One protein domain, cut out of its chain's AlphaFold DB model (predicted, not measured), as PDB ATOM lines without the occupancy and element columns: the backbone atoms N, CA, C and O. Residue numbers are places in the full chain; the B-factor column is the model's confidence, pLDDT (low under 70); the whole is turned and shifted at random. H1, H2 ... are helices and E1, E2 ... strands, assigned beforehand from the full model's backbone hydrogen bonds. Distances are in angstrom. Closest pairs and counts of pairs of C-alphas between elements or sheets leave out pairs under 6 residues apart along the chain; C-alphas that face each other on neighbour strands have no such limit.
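What this domain is: This is residues 6 to 129 of the 542 residues of the protein "DNA helicase" of Gallionellales bacterium GWA2_60_142 (UniProt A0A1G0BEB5). A long helix, H1, runs along one side of a loosely built body, with the hairpin of E1 and E2 just before its first end and H5 meeting its last end at a corner. Near the first residues of H1 sits a very small parallel sheet, E3 and E4, with the short helices H2 and H3 close by and H4 farther along; the unnamed residues 36 to 60 loop out past the last end of H1 and come back to E3. Residues 9 to 14, at the tip of the hairpin, and residues 93 to 98 stick out. The printed part has 124 residues, with five named helices and four named strands in the order E1 E2 H1 E3 H2 E4 H3 H4 H5; E1 and E2 are antiparallel, and the class is mixed, helices and strands. The whole is loose, with a radius of gyration of the C-alphas of 17.5 A and spans of 50 by 36 by 26 A.

How they stand to each other: E1, residues 6 to 10, and E2, residues 13 to 18, form an antiparallel hairpin, with N 8 and O 15 at 2.9 A, within hydrogen-bond range. H1, residues 20 to 35, follows by a tight link; its closest C-alphas to E1 are those of Pro 20 and Ala 6, 7.5 A apart. E3, residues 61 to 63, comes closest to H1 at the C-alphas of Val 61 and Leu 21, 5.9 A. E3 and E4, residues 85 to 87, are parallel neighbours, with N 63 and O 86 at 2.8 A, within hydrogen-bond range. With H2, residues 68 to 73, they form a strand-helix-strand unit, two parallel strands joined through a helix, with a right-handed crossover. H3, residues 88 to 91, and H4, residues 97 to 106, are close but not clearly touching, with the C-alphas of Asp 90 and Leu 100 closest at 6.6 A. H5, residues 118 to 128, touches H1 at its residues 31 to 35 alone; the closest C-alphas are those of Leu 35 and His 127, 6.6 A, at a steep tilt of 60 degrees, opposite ways. H4 and H5 are apart. In H1, H2, H4 and H5 every O i to N i+4 pair is within hydrogen-bond range; H3 is too short for one.

Where its parts are: E1 begins at C-alpha 6, (-25.554, 41.974, 49.601), and E2 is 16.2 A long. H1 is 22.4 A long and ends at C-alpha 35, (-46.569, 31.507, 32.399). H4 is 14.3 A long. H5 is 15.5 A long and ends at C-alpha 128, (-40.982, 36.608, 28.616).

The domain as a whole: The C-alphas farthest apart, those of Asp 11 and Glu 46, are 53.8 A apart. The printed part has no cut. The links H1 to E3, H2 to E4 and H4 to H5 are long. The mean pLDDT of the printed part is 85.1, and ten residues between 113 and 129 are under 70; H5 has a mean of 67.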
ATOM      1  N   ALA A   6     -26.885  41.666  50.099       88.00
ATOM      2  CA  ALA A   6     -25.554  41.974  49.601       88.00
ATOM      3  C   ALA A   6     -25.247  43.465  49.790       88.00
ATOM      4  O   ALA A   6     -26.116  44.317  49.645       88.00
ATOM      5  N   GLU A   7     -23.992  43.787  50.092       88.31
ATOM      6  CA  GLU A   7     -23.509  45.169  50.107       88.31
ATOM      7  C   GLU A   7     -22.731  45.421  48.821       88.31
ATOM      8  O   GLU A   7     -21.774  44.705  48.513       88.31
ATOM      9  N   ILE A   8     -23.154  46.429  48.064       85.25
ATOM     10  CA  ILE A   8     -22.530  46.824  46.805       85.25
ATOM     11  C   ILE A   8     -21.998  48.250  46.908       85.25
ATOM     12  O   ILE A   8     -22.607  49.118  47.534       85.25
ATOM     13  N   HIS A   9     -20.854  48.497  46.275       85.25
ATOM     14  CA  HIS A   9     -20.284  49.832  46.170       85.25
ATOM     15  C   HIS A   9     -20.713  50.462  44.845       85.25
ATOM     16  O   HIS A   9     -20.371  49.963  43.774       85.25
ATOM     17  N   THR A  10     -21.472  51.549  44.927       84.31
ATOM     18  CA  THR A  10     -21.982  52.301  43.771       84.31
ATOM     19  C   THR A  10     -21.372  53.701  43.744       84.31
ATOM     20  O   THR A  10     -20.787  54.138  44.734       84.31
ATOM     21  N   ASP A  11     -21.588  54.465  42.670       81.62
ATOM     22  CA  ASP A  11     -21.177  55.881  42.594       81.62
ATOM     23  C   ASP A  11     -21.831  56.765  43.675       81.62
ATOM     24  O   ASP A  11     -21.395  57.884  43.931       81.62
ATOM     25  N   ARG A  12     -22.882  56.259  44.338       84.38
ATOM     26  CA  ARG A  12     -23.578  56.904  45.462       84.38
ATOM     27  C   ARG A  12     -23.123  56.383  46.833       84.38
ATOM     28  O   ARG A  12     -23.755  56.699  47.836       84.38
ATOM     29  N   GLY A  13     -22.057  55.583  46.881       90.06
ATOM     30  CA  GLY A  13     -21.540  54.931  48.083       90.06
ATOM     31  C   GLY A  13     -22.036  53.492  48.263       90.06
ATOM     32  O   GLY A  13     -22.568  52.871  47.336       90.06
ATOM     33  N   TRP A  14     -21.823  52.957  49.467       89.81
ATOM     34  CA  TRP A  14     -22.259  51.615  49.851       89.81
ATOM     35  C   TRP A  14     -23.781  51.539  49.969       89.81
ATOM     36  O   TRP A  14     -24.399  52.365  50.637       89.81
ATOM     37  N   GLN A  15     -24.371  50.534  49.331       89.75
ATOM     38  CA  GLN A  15     -25.800  50.245  49.396       89.75
ATOM     39  C   GLN A  15     -26.023  48.780  49.753       89.75
ATOM     40  O   GLN A  15     -25.324  47.900  49.247       89.75
ATOM     41  N   THR A  16     -27.026  48.524  50.589       90.69
ATOM     42  CA  THR A  16     -27.530  47.176  50.855       90.69
ATOM     43  C   THR A  16     -28.640  46.866  49.858       90.69
ATOM     44  O   THR A  16     -29.614  47.609  49.750       90.69
ATOM     45  N   VAL A  17     -28.476  45.779  49.117       89.31
ATOM     46  CA  VAL A  17     -29.422  45.276  48.115       89.31
ATOM     47  C   VAL A  17     -29.767  43.820  48.425       89.31
ATOM     48  O   VAL A  17     -29.007  43.168  49.145       89.31
ATOM     49  N   PRO A  18     -30.868  43.271  47.884       87.81
ATOM     50  CA  PRO A  18     -31.142  41.846  48.000       87.81
ATOM     51  C   PRO A  18     -29.975  41.011  47.471       87.81
ATOM     52  O   PRO A  18     -29.293  41.395  46.517       87.81
ATOM     53  N   ASN A  19     -29.755  39.847  48.076       91.88
ATOM     54  CA  ASN A  19     -28.814  38.869  47.553       91.88
ATOM     55  C   ASN A  19     -29.181  38.564  46.083       91.88
ATOM     56  O   ASN A  19     -30.346  38.272  45.802       91.88
ATOM     57  N   PRO A  20     -28.215  38.592  45.145       91.50
ATOM     58  CA  PRO A  20     -28.480  38.346  43.727       91.50
ATOM     59  C   PRO A  20     -29.224  37.038  43.435       91.50
ATOM     60  O   PRO A  20     -30.003  36.969  42.488       91.50
ATOM     61  N   LEU A  21     -29.008  35.996  44.243       93.06
ATOM     62  CA  LEU A  21     -29.692  34.716  44.096       93.06
ATOM     63  C   LEU A  21     -31.158  34.794  44.534       93.06
ATOM     64  O   LEU A  21     -32.015  34.243  43.848       93.06
ATOM     65  N   GLU A  22     -31.456  35.508  45.620       91.31
ATOM     66  CA  GLU A  22     -32.838  35.773  46.049       91.31
ATOM     67  C   GLU A  22     -33.567  36.656  45.034       91.31
ATOM     68  O   GLU A  22     -34.721  36.404  44.694       91.31
ATOM     69  N   GLN A  23     -32.873  37.646  44.470       90.75
ATOM     70  CA  GLN A  23     -33.402  38.463  43.384       90.75
ATOM     71  C   GLN A  23     -33.724  37.612  42.141       90.75
ATOM     72  O   GLN A  23     -34.816  37.722  41.586       90.75
ATOM     73  N   ALA A  24     -32.812  36.725  41.730       91.81
ATOM     74  CA  ALA A  24     -33.039  35.805  40.615       91.81
ATOM     75  C   ALA A  24     -34.212  34.847  40.884       91.81
ATOM     76  O   ALA A  24     -35.004  34.568  39.985       91.81
ATOM     77  N   HIS A  25     -34.350  34.371  42.123       92.19
ATOM     78  CA  HIS A  25     -35.464  33.528  42.540       92.19
ATOM     79  C   HIS A  25     -36.806  34.267  42.467       92.19
ATOM     80  O   HIS A  25     -37.765  33.723  41.918       92.19
ATOM     81  N   ALA A  26     -36.868  35.511  42.953       89.88
ATOM     82  CA  ALA A  26     -38.065  36.344  42.880       89.88
ATOM     83  C   ALA A  26     -38.512  36.563  41.425       89.88
ATOM     84  O   ALA A  26     -39.667  36.301  41.092       89.88
ATOM     85  N   TYR A  27     -37.584  36.921  40.531       89.12
ATOM     86  CA  TYR A  27     -37.882  37.061  39.102       89.12
ATOM     87  C   TYR A  27     -38.363  35.756  38.468       89.12
ATOM     88  O   TYR A  27     -39.305  35.756  37.676       89.12
ATOM     89  N   ALA A  28     -37.757  34.626  38.830       89.94
ATOM     90  CA  ALA A  28     -38.182  33.329  38.323       89.94
ATOM     91  C   ALA A  28     -39.605  32.958  38.786       89.94
ATOM     92  O   ALA A  28     -40.364  32.381  38.006       89.94
ATOM     93  N   ILE A  29     -39.995  33.323  40.014       91.31
ATOM     94  CA  ILE A  29     -41.367  33.145  40.515       91.31
ATOM     95  C   ILE A  29     -42.351  34.022  39.735       91.31
ATOM     96  O   ILE A  29     -43.367  33.508  39.274       91.31
ATOM     97  N   GLU A  30     -42.045  35.305  39.536       88.88
ATOM     98  CA  GLU A  30     -42.906  36.221  38.772       88.88
ATOM     99  C   GLU A  30     -43.131  35.717  37.338       88.88
ATOM    100  O   GLU A  30     -44.263  35.667  36.849       88.88
ATOM    101  N   ILE A  31     -42.061  35.257  36.686       87.19
ATOM    102  CA  ILE A  31     -42.112  34.642  35.357       87.19
ATOM    103  C   ILE A  31     -42.957  33.368  35.373       87.19
ATOM    104  O   ILE A  31     -43.805  33.172  34.503       87.19
ATOM    105  N   LYS A  32     -42.744  32.485  36.350       92.25
ATOM    106  CA  LYS A  32     -43.526  31.254  36.484       92.25
ATOM    107  C   LYS A  32     -45.014  31.572  36.612       92.25
ATOM    108  O   LYS A  32     -45.818  30.955  35.924       92.25
ATOM    109  N   GLU A  33     -45.384  32.506  37.481       91.25
ATOM    110  CA  GLU A  33     -46.781  32.901  37.688       91.25
ATOM    111  C   GLU A  33     -47.394  33.541  36.443       91.25
ATOM    112  O   GLU A  33     -48.576  33.333  36.167       91.25
ATOM    113  N   LEU A  34     -46.601  34.281  35.665       86.50
ATOM    114  CA  LEU A  34     -47.012  34.795  34.363       86.50
ATOM    115  C   LEU A  34     -47.310  33.651  33.382       86.50
ATOM    116  O   LEU A  34     -48.370  33.649  32.758       86.50
ATOM    117  N   LEU A  35     -46.412  32.668  33.280       86.88
ATOM    118  CA  LEU A  35     -46.569  31.507  32.399       86.88
ATOM    119  C   LEU A  35     -47.727  30.590  32.834       86.88
ATOM    120  O   LEU A  35     -48.413  30.035  31.980       86.88
ATOM    121  N   GLU A  36     -47.997  30.463  34.140       92.31
ATOM    122  CA  GLU A  36     -49.116  29.667  34.681       92.31
ATOM    123  C   GLU A  36     -50.502  30.221  34.300       92.31
ATOM    124  O   GLU A  36     -51.510  29.538  34.471       92.31
ATOM    125  N   ARG A  37     -50.578  31.439  33.750       87.31
ATOM    126  CA  ARG A  37     -51.827  32.009  33.217       87.31
ATOM    127  C   ARG A  37     -52.159  31.510  31.811       87.31
ATOM    128  O   ARG A  37     -53.282  31.715  31.358       87.31
ATOM    129  N   ASP A  38     -51.210  30.884  31.117       81.00
ATOM    130  CA  ASP A  38     -51.420  30.362  29.770       81.00
ATOM    131  C   ASP A  38     -51.911  28.905  29.820       81.00
ATOM    132  O   ASP A  38     -51.160  28.017  30.244       81.00
ATOM    133  N   PRO A  39     -53.142  28.611  29.356       82.31
ATOM    134  CA  PRO A  39     -53.686  27.258  29.403       82.31
ATOM    135  C   PRO A  39     -52.844  26.254  28.596       82.31
ATOM    136  O   PRO A  39     -52.822  25.069  28.918       82.31
ATOM    137  N   LEU A  40     -52.095  26.688  27.580       80.38
ATOM    138  CA  LEU A  40     -51.265  25.786  26.774       80.38
ATOM    139  C   LEU A  40     -49.920  25.442  27.424       80.38
ATOM    140  O   LEU A  40     -49.227  24.552  26.921       80.38
ATOM    141  N   LEU A  41     -49.560  26.126  28.517       84.81
ATOM    142  CA  LEU A  41     -48.324  25.936  29.281       84.81
ATOM    143  C   LEU A  41     -48.546  25.295  30.655       84.81
ATOM    144  O   LEU A  41     -47.582  25.056  31.387       84.81
ATOM    145  N   VAL A  42     -49.790  24.958  30.993       89.69
ATOM    146  CA  VAL A  42     -50.138  24.316  32.261       89.69
ATOM    147  C   VAL A  42     -50.756  22.939  32.077       89.69
ATOM    148  O   VAL A  42     -51.307  22.601  31.032       89.69
ATOM    149  N   GLN A  43     -50.657  22.125  33.123       86.81
ATOM    150  CA  GLN A  43     -51.280  20.810  33.182       86.81
ATOM    151  C   GLN A  43     -52.806  20.956  33.216       86.81
ATOM    152  O   GLN A  43     -53.356  21.651  34.077       86.81
ATOM    153  N   GLN A  44     -53.469  20.298  32.266       79.94
ATOM    154  CA  GLN A  44     -54.922  20.368  32.065       79.94
ATOM    155  C   GLN A  44     -55.681  19.224  32.745       79.94
ATOM    156  O   GLN A  44     -56.865  19.362  33.051       79.94
ATOM    157  N   GLU A  45     -55.002  18.104  32.999       81.75
ATOM    158  CA  GLU A  45     -55.591  16.924  33.629       81.75
ATOM    159  C   GLU A  45     -56.059  17.226  35.058       81.75
ATOM    160  O   GLU A  45     -55.427  17.979  35.807       81.75
ATOM    161  N   GLU A  46     -57.194  16.642  35.448       73.00
ATOM    162  CA  GLU A  46     -57.714  16.802  36.802       73.00
ATOM    163  C   GLU A  46     -56.796  16.119  37.820       73.00
ATOM    164  O   GLU A  46     -56.560  14.915  37.778       73.00
ATOM    165  N   GLY A  47     -56.257  16.907  38.751       82.38
ATOM    166  CA  GLY A  47     -55.326  16.426  39.762       82.38
ATOM    167  C   GLY A  47     -54.665  17.561  40.541       82.38
ATOM    168  O   GLY A  47     -54.932  18.742  40.312       82.38
ATOM    169  N   ARG A  48     -53.758  17.202  41.458       84.56
ATOM    170  CA  ARG A  48     -53.078  18.148  42.372       84.56
ATOM    171  C   ARG A  48     -52.215  19.215  41.681       84.56
ATOM    172  O   ARG A  48     -51.808  20.171  42.331       84.56
ATOM    173  N   TYR A  49     -51.908  19.030  40.399       85.19
ATOM    174  CA  TYR A  49     -51.054  19.914  39.605       85.19
ATOM    175  C   TYR A  49     -51.807  20.653  38.493       85.19
ATOM    176  O   TYR A  49     -51.172  21.333  37.690       85.19
ATOM    177  N   LYS A  50     -53.143  20.560  38.448       87.94
ATOM    178  CA  LYS A  50     -53.956  21.313  37.486       87.94
ATOM    179  C   LYS A  50     -53.632  22.808  37.586       87.94
ATOM    180  O   LYS A  50     -53.634  23.372  38.680       87.94
ATOM    181  N   GLY A  51     -53.316  23.437  36.454       87.69
ATOM    182  CA  GLY A  51     -52.912  24.848  36.400       87.69
ATOM    183  C   GLY A  51     -51.453  25.133  36.790       87.69
ATOM    184  O   GLY A  51     -51.060  26.293  36.844       87.69
ATOM    185  N   LYS A  52     -50.630  24.111  37.062       91.00
ATOM    186  CA  LYS A  52     -49.173  24.260  37.231       91.00
ATOM    187  C   LYS A  52     -48.442  24.039  35.920       91.00
ATOM    188  O   LYS A  52     -48.941  23.318  35.057       91.00
ATOM    189  N   LEU A  53     -47.258  24.642  35.785       90.81
ATOM    190  CA  LEU A  53     -46.451  24.515  34.572       90.81
ATOM    191  C   LEU A  53     -46.220  23.049  34.193       90.81
ATOM    192  O   LEU A  53     -45.952  22.189  35.035       90.81
ATOM    193  N   LEU A  54     -46.303  22.783  32.893       88.81
ATOM    194  CA  LEU A  54     -45.965  21.484  32.303       88.81
ATOM    195  C   LEU A  54     -44.459  21.302  32.055       88.81
ATOM    196  O   LEU A  54     -44.036  20.239  31.610       88.81
ATOM    197  N   LEU A  55     -43.665  22.336  32.344       87.62
ATOM    198  CA  LEU A  55     -42.215  22.373  32.183       87.62
ATOM    199  C   LEU A  55     -41.514  22.615  33.527       87.62
ATOM    200  O   LEU A  55     -42.049  23.339  34.378       87.62
ATOM    201  N   PRO A  56     -40.318  22.037  33.723       89.81
ATOM    202  CA  PRO A  56     -39.498  22.338  34.877       89.81
ATOM    203  C   PRO A  56     -38.853  23.713  34.683       89.81
ATOM    204  O   PRO A  56     -38.648  24.172  33.560       89.81
ATOM    205  N   TRP A  57     -38.512  24.374  35.781       90.31
ATOM    206  CA  TRP A  57     -37.818  25.657  35.754       90.31
ATOM    207  C   TRP A  57     -36.758  25.699  36.853       90.31
ATOM    208  O   TRP A  57     -36.813  24.963  37.844       90.31
ATOM    209  N   GLY A  58     -35.765  26.553  36.642       92.06
ATOM    210  CA  GLY A  58     -34.639  26.771  37.533       92.06
ATOM    211  C   GLY A  58     -34.228  28.235  37.508       92.06
ATOM    212  O   GLY A  58     -34.753  29.031  36.732       92.06
ATOM    213  N   TYR A  59     -33.298  28.586  38.379       93.75
ATOM    214  CA  TYR A  59     -32.743  29.929  38.474       93.75
ATOM    215  C   TYR A  59     -31.315  29.845  39.007       93.75
ATOM    216  O   TYR A  59     -30.954  28.886  39.701       93.75
ATOM    217  N   GLY A  60     -30.526  30.861  38.686       94.44
ATOM    218  CA  GLY A  60     -29.143  31.008  39.106       94.44
ATOM    219  C   GLY A  60     -28.637  32.411  38.796       94.44
ATOM    220  O   GLY A  60     -29.346  33.224  38.200       94.44
ATOM    221  N   VAL A  61     -27.411  32.693  39.216       93.69
ATOM    222  CA  VAL A  61     -26.767  34.001  39.076       93.69
ATOM    223  C   VAL A  61     -25.570  33.880  38.145       93.69
ATOM    224  O   VAL A  61     -24.813  32.915  38.207       93.69
ATOM    225  N   VAL A  62     -25.380  34.883  37.292       93.56
ATOM    226  CA  VAL A  62     -24.229  34.963  36.392       93.56
ATOM    227  C   VAL A  62     -23.318  36.099  36.832       93.56
ATOM    228  O   VAL A  62     -23.717  37.261  36.834       93.56
ATOM    229  N   PHE A  63     -22.069  35.773  37.152       90.62
ATOM    230  CA  PHE A  63     -21.023  36.735  37.465       90.62
ATOM    231  C   PHE A  63     -20.034  36.846  36.302       90.62
ATOM    232  O   PHE A  63     -18.969  36.234  36.300       90.62
ATOM    233  N   THR A  64     -20.370  37.667  35.307       85.06
ATOM    234  CA  THR A  64     -19.591  37.810  34.059       85.06
ATOM    235  C   THR A  64     -18.159  38.315  34.258       85.06
ATOM    236  O   THR A  64     -17.299  38.064  33.419       85.06
ATOM    237  N   ASN A  65     -17.881  38.994  35.375       86.56
ATOM    238  CA  ASN A  65     -16.580  39.601  35.670       86.56
ATOM    239  C   ASN A  65     -15.900  39.059  36.938       86.56
ATOM    240  O   ASN A  65     -14.853  39.579  37.312       86.56
ATOM    241  N   ILE A  66     -16.460  38.036  37.592       89.12
ATOM    242  CA  ILE A  66     -15.882  37.436  38.806       89.12
ATOM    243  C   ILE A  66     -15.433  36.014  38.470       89.12
ATOM    244  O   ILE A  66     -16.202  35.240  37.899       89.12
ATOM    245  N   SER A  67     -14.186  35.684  38.809       92.38
ATOM    246  CA  SER A  67     -13.656  34.324  38.676       92.38
ATOM    247  C   SER A  67     -14.162  33.415  39.796       92.38
ATOM    248  O   SER A  67     -14.485  33.880  40.894       92.38
ATOM    249  N   ARG A  68     -14.163  32.099  39.562       91.56
ATOM    250  CA  ARG A  68     -14.457  31.105  40.617       91.56
ATOM    251  C   ARG A  68     -13.520  31.263  41.814       91.56
ATOM    252  O   ARG A  68     -13.952  31.185  42.964       91.56
ATOM    253  N   GLU A  69     -12.245  31.530  41.540       91.81
ATOM    254  CA  GLU A  69     -11.226  31.754  42.566       91.81
ATOM    255  C   GLU A  69     -11.515  33.015  43.393       91.81
ATOM    256  O   GLU A  69     -11.452  32.983  44.622       91.81
ATOM    257  N   GLU A  70     -11.882  34.125  42.746       90.94
ATOM    258  CA  GLU A  70     -12.211  35.363  43.452       90.94
ATOM    259  C   GLU A  70     -13.469  35.204  44.311       90.94
ATOM    260  O   GLU A  70     -13.506  35.694  45.445       90.94
ATOM    261  N   PHE A  71     -14.472  34.495  43.795       91.94
ATOM    262  CA  PHE A  71     -15.709  34.191  44.503       91.94
ATOM    263  C   PHE A  71     -15.456  33.363  45.772       91.94
ATOM    264  O   PHE A  71     -15.934  33.729  46.848       91.94
ATOM    265  N   ALA A  72     -14.635  32.312  45.666       90.00
ATOM    266  CA  ALA A  72     -14.227  31.485  46.802       90.00
ATOM    267  C   ALA A  72     -13.371  32.270  47.810       90.00
ATOM    268  O   ALA A  72     -13.608  32.216  49.015       90.00
ATOM    269  N   ARG A  73     -12.410  33.077  47.335       91.69
ATOM    270  CA  ARG A  73     -11.560  33.918  48.198       91.69
ATOM    271  C   ARG A  73     -12.379  34.914  49.022       91.69
ATOM    272  O   ARG A  73     -12.022  35.210  50.159       91.69
ATOM    273  N   LYS A  74     -13.469  35.435  48.451       87.81
ATOM    274  CA  LYS A  74     -14.411  36.344  49.121       87.81
ATOM    275  C   LYS A  74     -15.459  35.618  49.982       87.81
ATOM    276  O   LYS A  74     -16.310  36.294  50.554       87.81
ATOM    277  N   GLN A  75     -15.392  34.287  50.089       88.38
ATOM    278  CA  GLN A  75     -16.308  33.440  50.866       88.38
ATOM    279  C   GLN A  75     -17.788  33.653  50.506       88.38
ATOM    280  O   GLN A  75     -18.681  33.599  51.355       88.38
ATOM    281  N   LEU A  76     -18.056  33.952  49.231       87.31
ATOM    282  CA  LEU A  76     -19.408  34.220  48.735       87.31
ATOM    283  C   LEU A  76     -20.235  32.934  48.572       87.31
ATOM    284  O   LEU A  76     -21.465  32.988  48.557       87.31
ATOM    285  N   ASP A  77     -19.564  31.785  48.530       87.88
ATOM    286  CA  ASP A  77     -20.123  30.432  48.494       87.88
ATOM    287  C   ASP A  77     -20.960  30.088  49.736       87.88
ATOM    288  O   ASP A  77     -21.882  29.277  49.661       87.88
ATOM    289  N   GLN A  78     -20.717  30.764  50.863       86.94
ATOM    290  CA  GLN A  78     -21.545  30.635  52.070       86.94
ATOM    291  C   GLN A  78     -22.969  31.185  51.877       86.94
ATOM    292  O   GLN A  78     -23.901  30.778  52.580       86.94
ATOM    293  N   ALA A  79     -23.139  32.123  50.941       88.31
ATOM    294  CA  ALA A  79     -24.399  32.803  50.670       88.31
ATOM    295  C   ALA A  79     -25.030  32.393  49.329       88.31
ATOM    296  O   ALA A  79     -26.254  32.398  49.226       88.31
ATOM    297  N   ILE A  80     -24.227  32.040  48.321       92.38
ATOM    298  CA  ILE A  80     -24.689  31.624  46.990       92.38
ATOM    299  C   ILE A  80     -24.044  30.271  46.647       92.38
ATOM    300  O   ILE A  80     -22.830  30.218  46.436       92.38
ATOM    301  N   PRO A  81     -24.825  29.180  46.567       91.19
ATOM    302  CA  PRO A  81     -24.319  27.862  46.196       91.19
ATOM    303  C   PRO A  81     -23.656  27.836  44.810       91.19
ATOM    304  O   PRO A  81     -24.124  28.480  43.869       91.19
ATOM    305  N   LEU A  82     -22.574  27.064  44.666       90.19
ATOM    306  CA  LEU A  82     -21.788  26.985  43.423       90.19
ATOM    307  C   LEU A  82     -22.558  26.371  42.245       90.19
ATOM    308  O   LEU A  82     -22.286  26.707  41.097       90.19
ATOM    309  N   ASP A  83     -23.520  25.491  42.513       90.44
ATOM    310  CA  ASP A  83     -24.432  24.903  41.524       90.44
ATOM    311  C   ASP A  83     -25.496  25.898  41.026       90.44
ATOM    312  O   ASP A  83     -26.184  25.637  40.043       90.44
ATOM    313  N   ARG A  84     -25.601  27.067  41.668       92.81
ATOM    314  CA  ARG A  84     -26.496  28.173  41.301       92.81
ATOM    315  C   ARG A  84     -25.753  29.383  40.743       92.81
ATOM    316  O   ARG A  84     -26.368  30.435  40.568       92.81
ATOM    317  N   ALA A  85     -24.460  29.250  40.453       94.00
ATOM    318  CA  ALA A  85     -23.623  30.341  39.976       94.00
ATOM    319  C   ALA A  85     -22.832  29.964  38.715       94.00
ATOM    320  O   ALA A  85     -22.237  28.889  38.622       94.00
ATOM    321  N   LEU A  86     -22.798  30.890  37.757       94.88
ATOM    322  CA  LEU A  86     -21.876  30.882  36.622       94.88
ATOM    323  C   LEU A  86     -20.878  32.027  36.763       94.88
ATOM    324  O   LEU A  86     -21.210  33.096  37.279       94.88
ATOM    325  N   PHE A  87     -19.667  31.810  36.272       94.50
ATOM    326  CA  PHE A  87     -18.519  32.689  36.473       94.50
ATOM    327  C   PHE A  87     -17.884  33.086  35.148       94.50
ATOM    328  O   PHE A  87     -18.186  32.510  34.104       94.50
ATOM    329  N   LYS A  88     -16.970  34.055  35.194       91.81
ATOM    330  CA  LYS A  88     -16.259  34.576  34.020       91.81
ATOM    331  C   LYS A  88     -15.674  33.474  33.126       91.81
ATOM    332  O   LYS A  88     -15.757  33.565  31.906       91.81
ATOM    333  N   GLU A  89     -15.093  32.437  33.721       91.69
ATOM    334  CA  GLU A  89     -14.451  31.334  33.002       91.69
ATOM    335  C   GLU A  89     -15.450  30.453  32.254       91.69
ATOM    336  O   GLU A  89     -15.071  29.825  31.275       91.69
ATOM    337  N   ASP A  90     -16.721  30.427  32.669       88.81
ATOM    338  CA  ASP A  90     -17.766  29.633  32.014       88.81
ATOM    339  C   ASP A  90     -18.155  30.200  30.635       88.81
ATOM    340  O   ASP A  90     -18.825  29.518  29.863       88.81
ATOM    341  N   PHE A  91     -17.708  31.423  30.321       86.31
ATOM    342  CA  PHE A  91     -17.952  32.129  29.057       86.31
ATOM    343  C   PHE A  91     -16.661  32.436  28.281       86.31
ATOM    344  O   PHE A  91     -16.682  33.234  27.344       86.31
ATOM    345  N   ALA A  92     -15.526  31.854  28.682       82.25
ATOM    346  CA  ALA A  92     -14.251  32.060  28.001       82.25
ATOM    347  C   ALA A  92     -14.210  31.365  26.626       82.25
ATOM    348  O   ALA A  92     -14.883  30.358  26.393       82.25
ATOM    349  N   GLU A  93     -13.385  31.886  25.713       73.44
ATOM    350  CA  GLU A  93     -13.124  31.233  24.424       73.44
ATOM    351  C   GLU A  93     -12.527  29.830  24.648       73.44
ATOM    352  O   GLU A  93     -11.578  29.665  25.415       73.44
ATOM    353  N   GLY A  94     -13.091  28.816  23.984       76.31
ATOM    354  CA  GLY A  94     -12.658  27.415  24.093       76.31
ATOM    355  C   GLY A  94     -13.425  26.560  25.109       76.31
ATOM    356  O   GLY A  94     -13.121  25.378  25.247       76.31
ATOM    357  N   VAL A  95     -14.422  27.111  25.810       81.00
ATOM    358  CA  VAL A  95     -15.327  26.306  26.646       81.00
ATOM    359  C   VAL A  95     -16.338  25.569  25.768       81.00
ATOM    360  O   VAL A  95     -17.084  26.188  25.010       81.00
ATOM    361  N   GLU A  96     -16.392  24.245  25.909       79.94
ATOM    362  CA  GLU A  96     -17.368  23.404  25.213       79.94
ATOM    363  C   GLU A  96     -18.807  23.739  25.633       79.94
ATOM    364  O   GLU A  96     -19.123  23.819  26.826       79.94
ATOM    365  N   ALA A  97     -19.705  23.877  24.653       77.69
ATOM    366  CA  ALA A  97     -21.104  24.240  24.890       77.69
ATOM    367  C   ALA A  97     -21.820  23.250  25.829       77.69
ATOM    368  O   ALA A  97     -22.629  23.659  26.663       77.69
ATOM    369  N   GLU A  98     -21.477  21.962  25.748       82.31
ATOM    370  CA  GLU A  98     -22.027  20.908  26.609       82.31
ATOM    371  C   GLU A  98     -21.722  21.145  28.097       82.31
ATOM    372  O   GLU A  98     -22.569  20.894  28.953       82.31
ATOM    373  N   SER A  99     -20.547  21.696  28.423       84.44
ATOM    374  CA  SER A  99     -20.158  22.006  29.807       84.44
ATOM    375  C   SER A  99     -21.045  23.097  30.408       84.44
ATOM    376  O   SER A  99     -21.480  23.008  31.560       84.44
ATOM    377  N   LEU A 100     -21.362  24.121  29.612       86.81
ATOM    378  CA  LEU A 100     -22.278  25.180  30.021       86.81
ATOM    379  C   LEU A 100     -23.715  24.654  30.145       86.81
ATOM    380  O   LEU A 100     -24.394  24.955  31.127       86.81
ATOM    381  N   GLN A 101     -24.162  23.828  29.195       85.88
ATOM    382  CA  GLN A 101     -25.487  23.199  29.235       85.88
ATOM    383  C   GLN A 101     -25.675  22.340  30.486       85.88
ATOM    384  O   GLN A 101     -26.688  22.478  31.167       85.88
ATOM    385  N   GLN A 102     -24.683  21.522  30.847       88.31
ATOM    386  CA  GLN A 102     -24.724  20.713  32.067       88.31
ATOM    387  C   GLN A 102     -24.883  21.565  33.328       88.31
ATOM    388  O   GLN A 102     -25.674  21.216  34.205       88.31
ATOM    389  N   LYS A 103     -24.189  22.706  33.413       89.88
ATOM    390  CA  LYS A 103     -24.335  23.636  34.544       89.88
ATOM    391  C   LYS A 103     -25.731  24.246  34.596       89.88
ATOM    392  O   LYS A 103     -26.331  24.281  35.664       89.88
ATOM    393  N   LEU A 104     -26.270  24.670  33.452       89.94
ATOM    394  CA  LEU A 104     -27.630  25.207  33.366       89.94
ATOM    395  C   LEU A 104     -28.681  24.158  33.746       89.94
ATOM    396  O   LEU A 104     -29.594  24.466  34.506       89.94
ATOM    397  N   TRP A 105     -28.539  22.912  33.286       87.56
ATOM    398  CA  TRP A 105     -29.411  21.808  33.701       87.56
ATOM    399  C   TRP A 105     -29.297  21.510  35.198       87.56
ATOM    400  O   TRP A 105     -30.311  21.233  35.836       87.56
ATOM    401  N   GLY A 106     -28.103  21.650  35.779       88.31
ATOM    402  CA  GLY A 106     -27.876  21.531  37.222       88.31
ATOM    403  C   GLY A 106     -28.634  22.562  38.070       88.31
ATOM    404  O   GLY A 106     -28.873  22.319  39.248       88.31
ATOM    405  N   MET A 107     -29.078  23.679  37.482       93.19
ATOM    406  CA  MET A 107     -29.867  24.701  38.183       93.19
ATOM    407  C   MET A 107     -31.360  24.360  38.293       93.19
ATOM    408  O   MET A 107     -32.118  25.080  38.951       93.19
ATOM    409  N   PHE A 108     -31.829  23.290  37.648       89.38
ATOM    410  CA  PHE A 108     -33.220  22.866  37.757       89.38
ATOM    411  C   PHE A 108     -33.425  22.083  39.051       89.38
ATOM    412  O   PHE A 108     -32.739  21.106  39.334       89.38
ATOM    413  N   THR A 109     -34.413  22.499  39.841       78.38
ATOM    414  CA  THR A 109     -34.717  21.850  41.127       78.38
ATOM    415  C   THR A 109     -35.430  20.507  40.935       78.38
ATOM    416  O   THR A 109     -35.330  19.618  41.775       78.38
ATOM    417  N   TYR A 110     -36.150  20.356  39.821       81.94
ATOM    418  CA  TYR A 110     -36.905  19.158  39.474       81.94
ATOM    419  C   TYR A 110     -36.785  18.885  37.978       81.94
ATOM    420  O   TYR A 110     -36.760  19.820  37.181       81.94
ATOM    421  N   SER A 111     -36.788  17.612  37.598       76.94
ATOM    422  CA  SER A 111     -36.918  17.165  36.213       76.94
ATOM    423  C   SER A 111     -38.260  16.456  36.042       76.94
ATOM    424  O   SER A 111     -38.558  15.464  36.703       76.94
ATOM    425  N   PHE A 112     -39.118  17.008  35.189       82.06
ATOM    426  CA  PHE A 112     -40.397  16.415  34.809       82.06
ATOM    427  C   PHE A 112     -40.835  16.985  33.460       82.06
ATOM    428  O   PHE A 112     -40.273  17.972  32.990       82.06
ATOM    429  N   GLY A 113     -41.851  16.379  32.852       67.50
ATOM    430  CA  GLY A 113     -42.317  16.766  31.522       67.50
ATOM    431  C   GLY A 113     -41.515  16.112  30.393       67.50
ATOM    432  O   GLY A 113     -40.493  15.465  30.613       67.50
ATOM    433  N   GLY A 114     -42.042  16.234  29.176       67.69
ATOM    434  CA  GLY A 114     -41.389  15.791  27.943       67.69
ATOM    435  C   GLY A 114     -40.761  16.957  27.182       67.69
ATOM    436  O   GLY A 114     -40.799  18.105  27.627       67.69
ATOM    437  N   VAL A 115     -40.221  16.671  25.999       69.19
ATOM    438  CA  VAL A 115     -39.738  17.711  25.081       69.19
ATOM    439  C   VAL A 115     -40.903  18.637  24.725       69.19
ATOM    440  O   VAL A 115     -41.960  18.185  24.281       69.19
ATOM    441  N   LEU A 116     -40.724  19.941  24.941       71.62
ATOM    442  CA  LEU A 116     -41.718  20.932  24.547       71.62
ATOM    443  C   LEU A 116     -41.837  20.964  23.022       71.62
ATOM    444  O   LEU A 116     -40.838  21.067  22.314       71.62
ATOM    445  N   SER A 117     -43.069  20.942  22.515       71.94
ATOM    446  CA  SER A 117     -43.337  21.269  21.115       71.94
ATOM    447  C   SER A 117     -42.912  22.710  20.822       71.94
ATOM    448  O   SER A 117     -43.101  23.576  21.682       71.94
ATOM    449  N   LEU A 118     -42.469  22.995  19.596       55.12
ATOM    450  CA  LEU A 118     -42.097  24.350  19.158       55.12
ATOM    451  C   LEU A 118     -43.167  25.402  19.497       55.12
ATOM    452  O   LEU A 118     -42.852  26.401  20.131       55.12
ATOM    453  N   ALA A 119     -44.448  25.106  19.251       56.78
ATOM    454  CA  ALA A 119     -45.555  26.009  19.585       56.78
ATOM    455  C   ALA A 119     -45.610  26.416  21.075       56.78
ATOM    456  O   ALA A 119     -45.992  27.532  21.411       56.78
ATOM    457  N   ARG A 120     -45.207  25.525  21.991       74.50
ATOM    458  CA  ARG A 120     -45.150  25.814  23.435       74.50
ATOM    459  C   ARG A 120     -43.896  26.604  23.801       74.50
ATOM    460  O   ARG A 120     -43.968  27.477  24.658       74.50
ATOM    461  N   ILE A 121     -42.769  26.335  23.141       69.88
ATOM    462  CA  ILE A 121     -41.546  27.139  23.288       69.88
ATOM    463  C   ILE A 121     -41.832  28.590  22.884       69.88
ATOM    464  O   ILE A 121     -41.467  29.518  23.606       69.88
ATOM    465  N   ASP A 122     -42.550  28.790  21.782       57.81
ATOM    466  CA  ASP A 122     -42.894  30.125  21.297       57.81
ATOM    467  C   ASP A 122     -43.877  30.849  22.224       57.81
ATOM    468  O   ASP A 122     -43.726  32.045  22.467       57.81
ATOM    469  N   ARG A 123     -44.810  30.127  22.860       71.06
ATOM    470  CA  ARG A 123     -45.650  30.685  23.934       71.06
ATOM    471  C   ARG A 123     -44.827  31.161  25.129       71.06
ATOM    472  O   ARG A 123     -45.074  32.253  25.629       71.06
ATOM    473  N   VAL A 124     -43.828  30.393  25.570       78.12
ATOM    474  CA  VAL A 124     -42.931  30.828  26.655       78.12
ATOM    475  C   VAL A 124     -42.214  32.125  26.266       78.12
ATOM    476  O   VAL A 124     -42.207  33.076  27.045       78.12
ATOM    477  N   ARG A 125     -41.689  32.209  25.035       69.00
ATOM    478  CA  ARG A 125     -41.062  33.433  24.504       69.00
ATOM    479  C   ARG A 125     -42.036  34.617  24.487       69.00
ATOM    480  O   ARG A 125     -41.669  35.701  24.926       69.00
ATOM    481  N   TRP A 126     -43.283  34.408  24.063       64.56
ATOM    482  CA  TRP A 126     -44.320  35.449  24.011       64.56
ATOM    483  C   TRP A 126     -44.585  36.122  25.368       64.56
ATOM    484  O   TRP A 126     -44.881  37.317  25.432       64.56
ATOM    485  N   HIS A 127     -44.488  35.371  26.468       71.38
ATOM    486  CA  HIS A 127     -44.676  35.912  27.818       71.38
ATOM    487  C   HIS A 127     -43.436  36.622  28.355       71.38
ATOM    488  O   HIS A 127     -43.573  37.657  29.001       71.38
ATOM    489  N   LEU A 128     -42.246  36.086  28.084       70.44
ATOM    490  CA  LEU A 128     -40.982  36.608  28.616       70.44
ATOM    491  C   LEU A 128     -40.551  37.941  28.000       70.44
ATOM    492  O   LEU A 128     -39.781  38.674  28.613       70.44
ATOM    493  N   PHE A 129     -41.047  38.253  26.805       63.41
ATOM    494  CA  PHE A 129     -40.625  39.409  26.018       63.41
ATOM    495  C   PHE A 129     -41.850  40.254  25.614       63.41
ATOM    496  O   PHE A 129     -42.288  40.212  24.463       63.41
TER     497      PHE A 129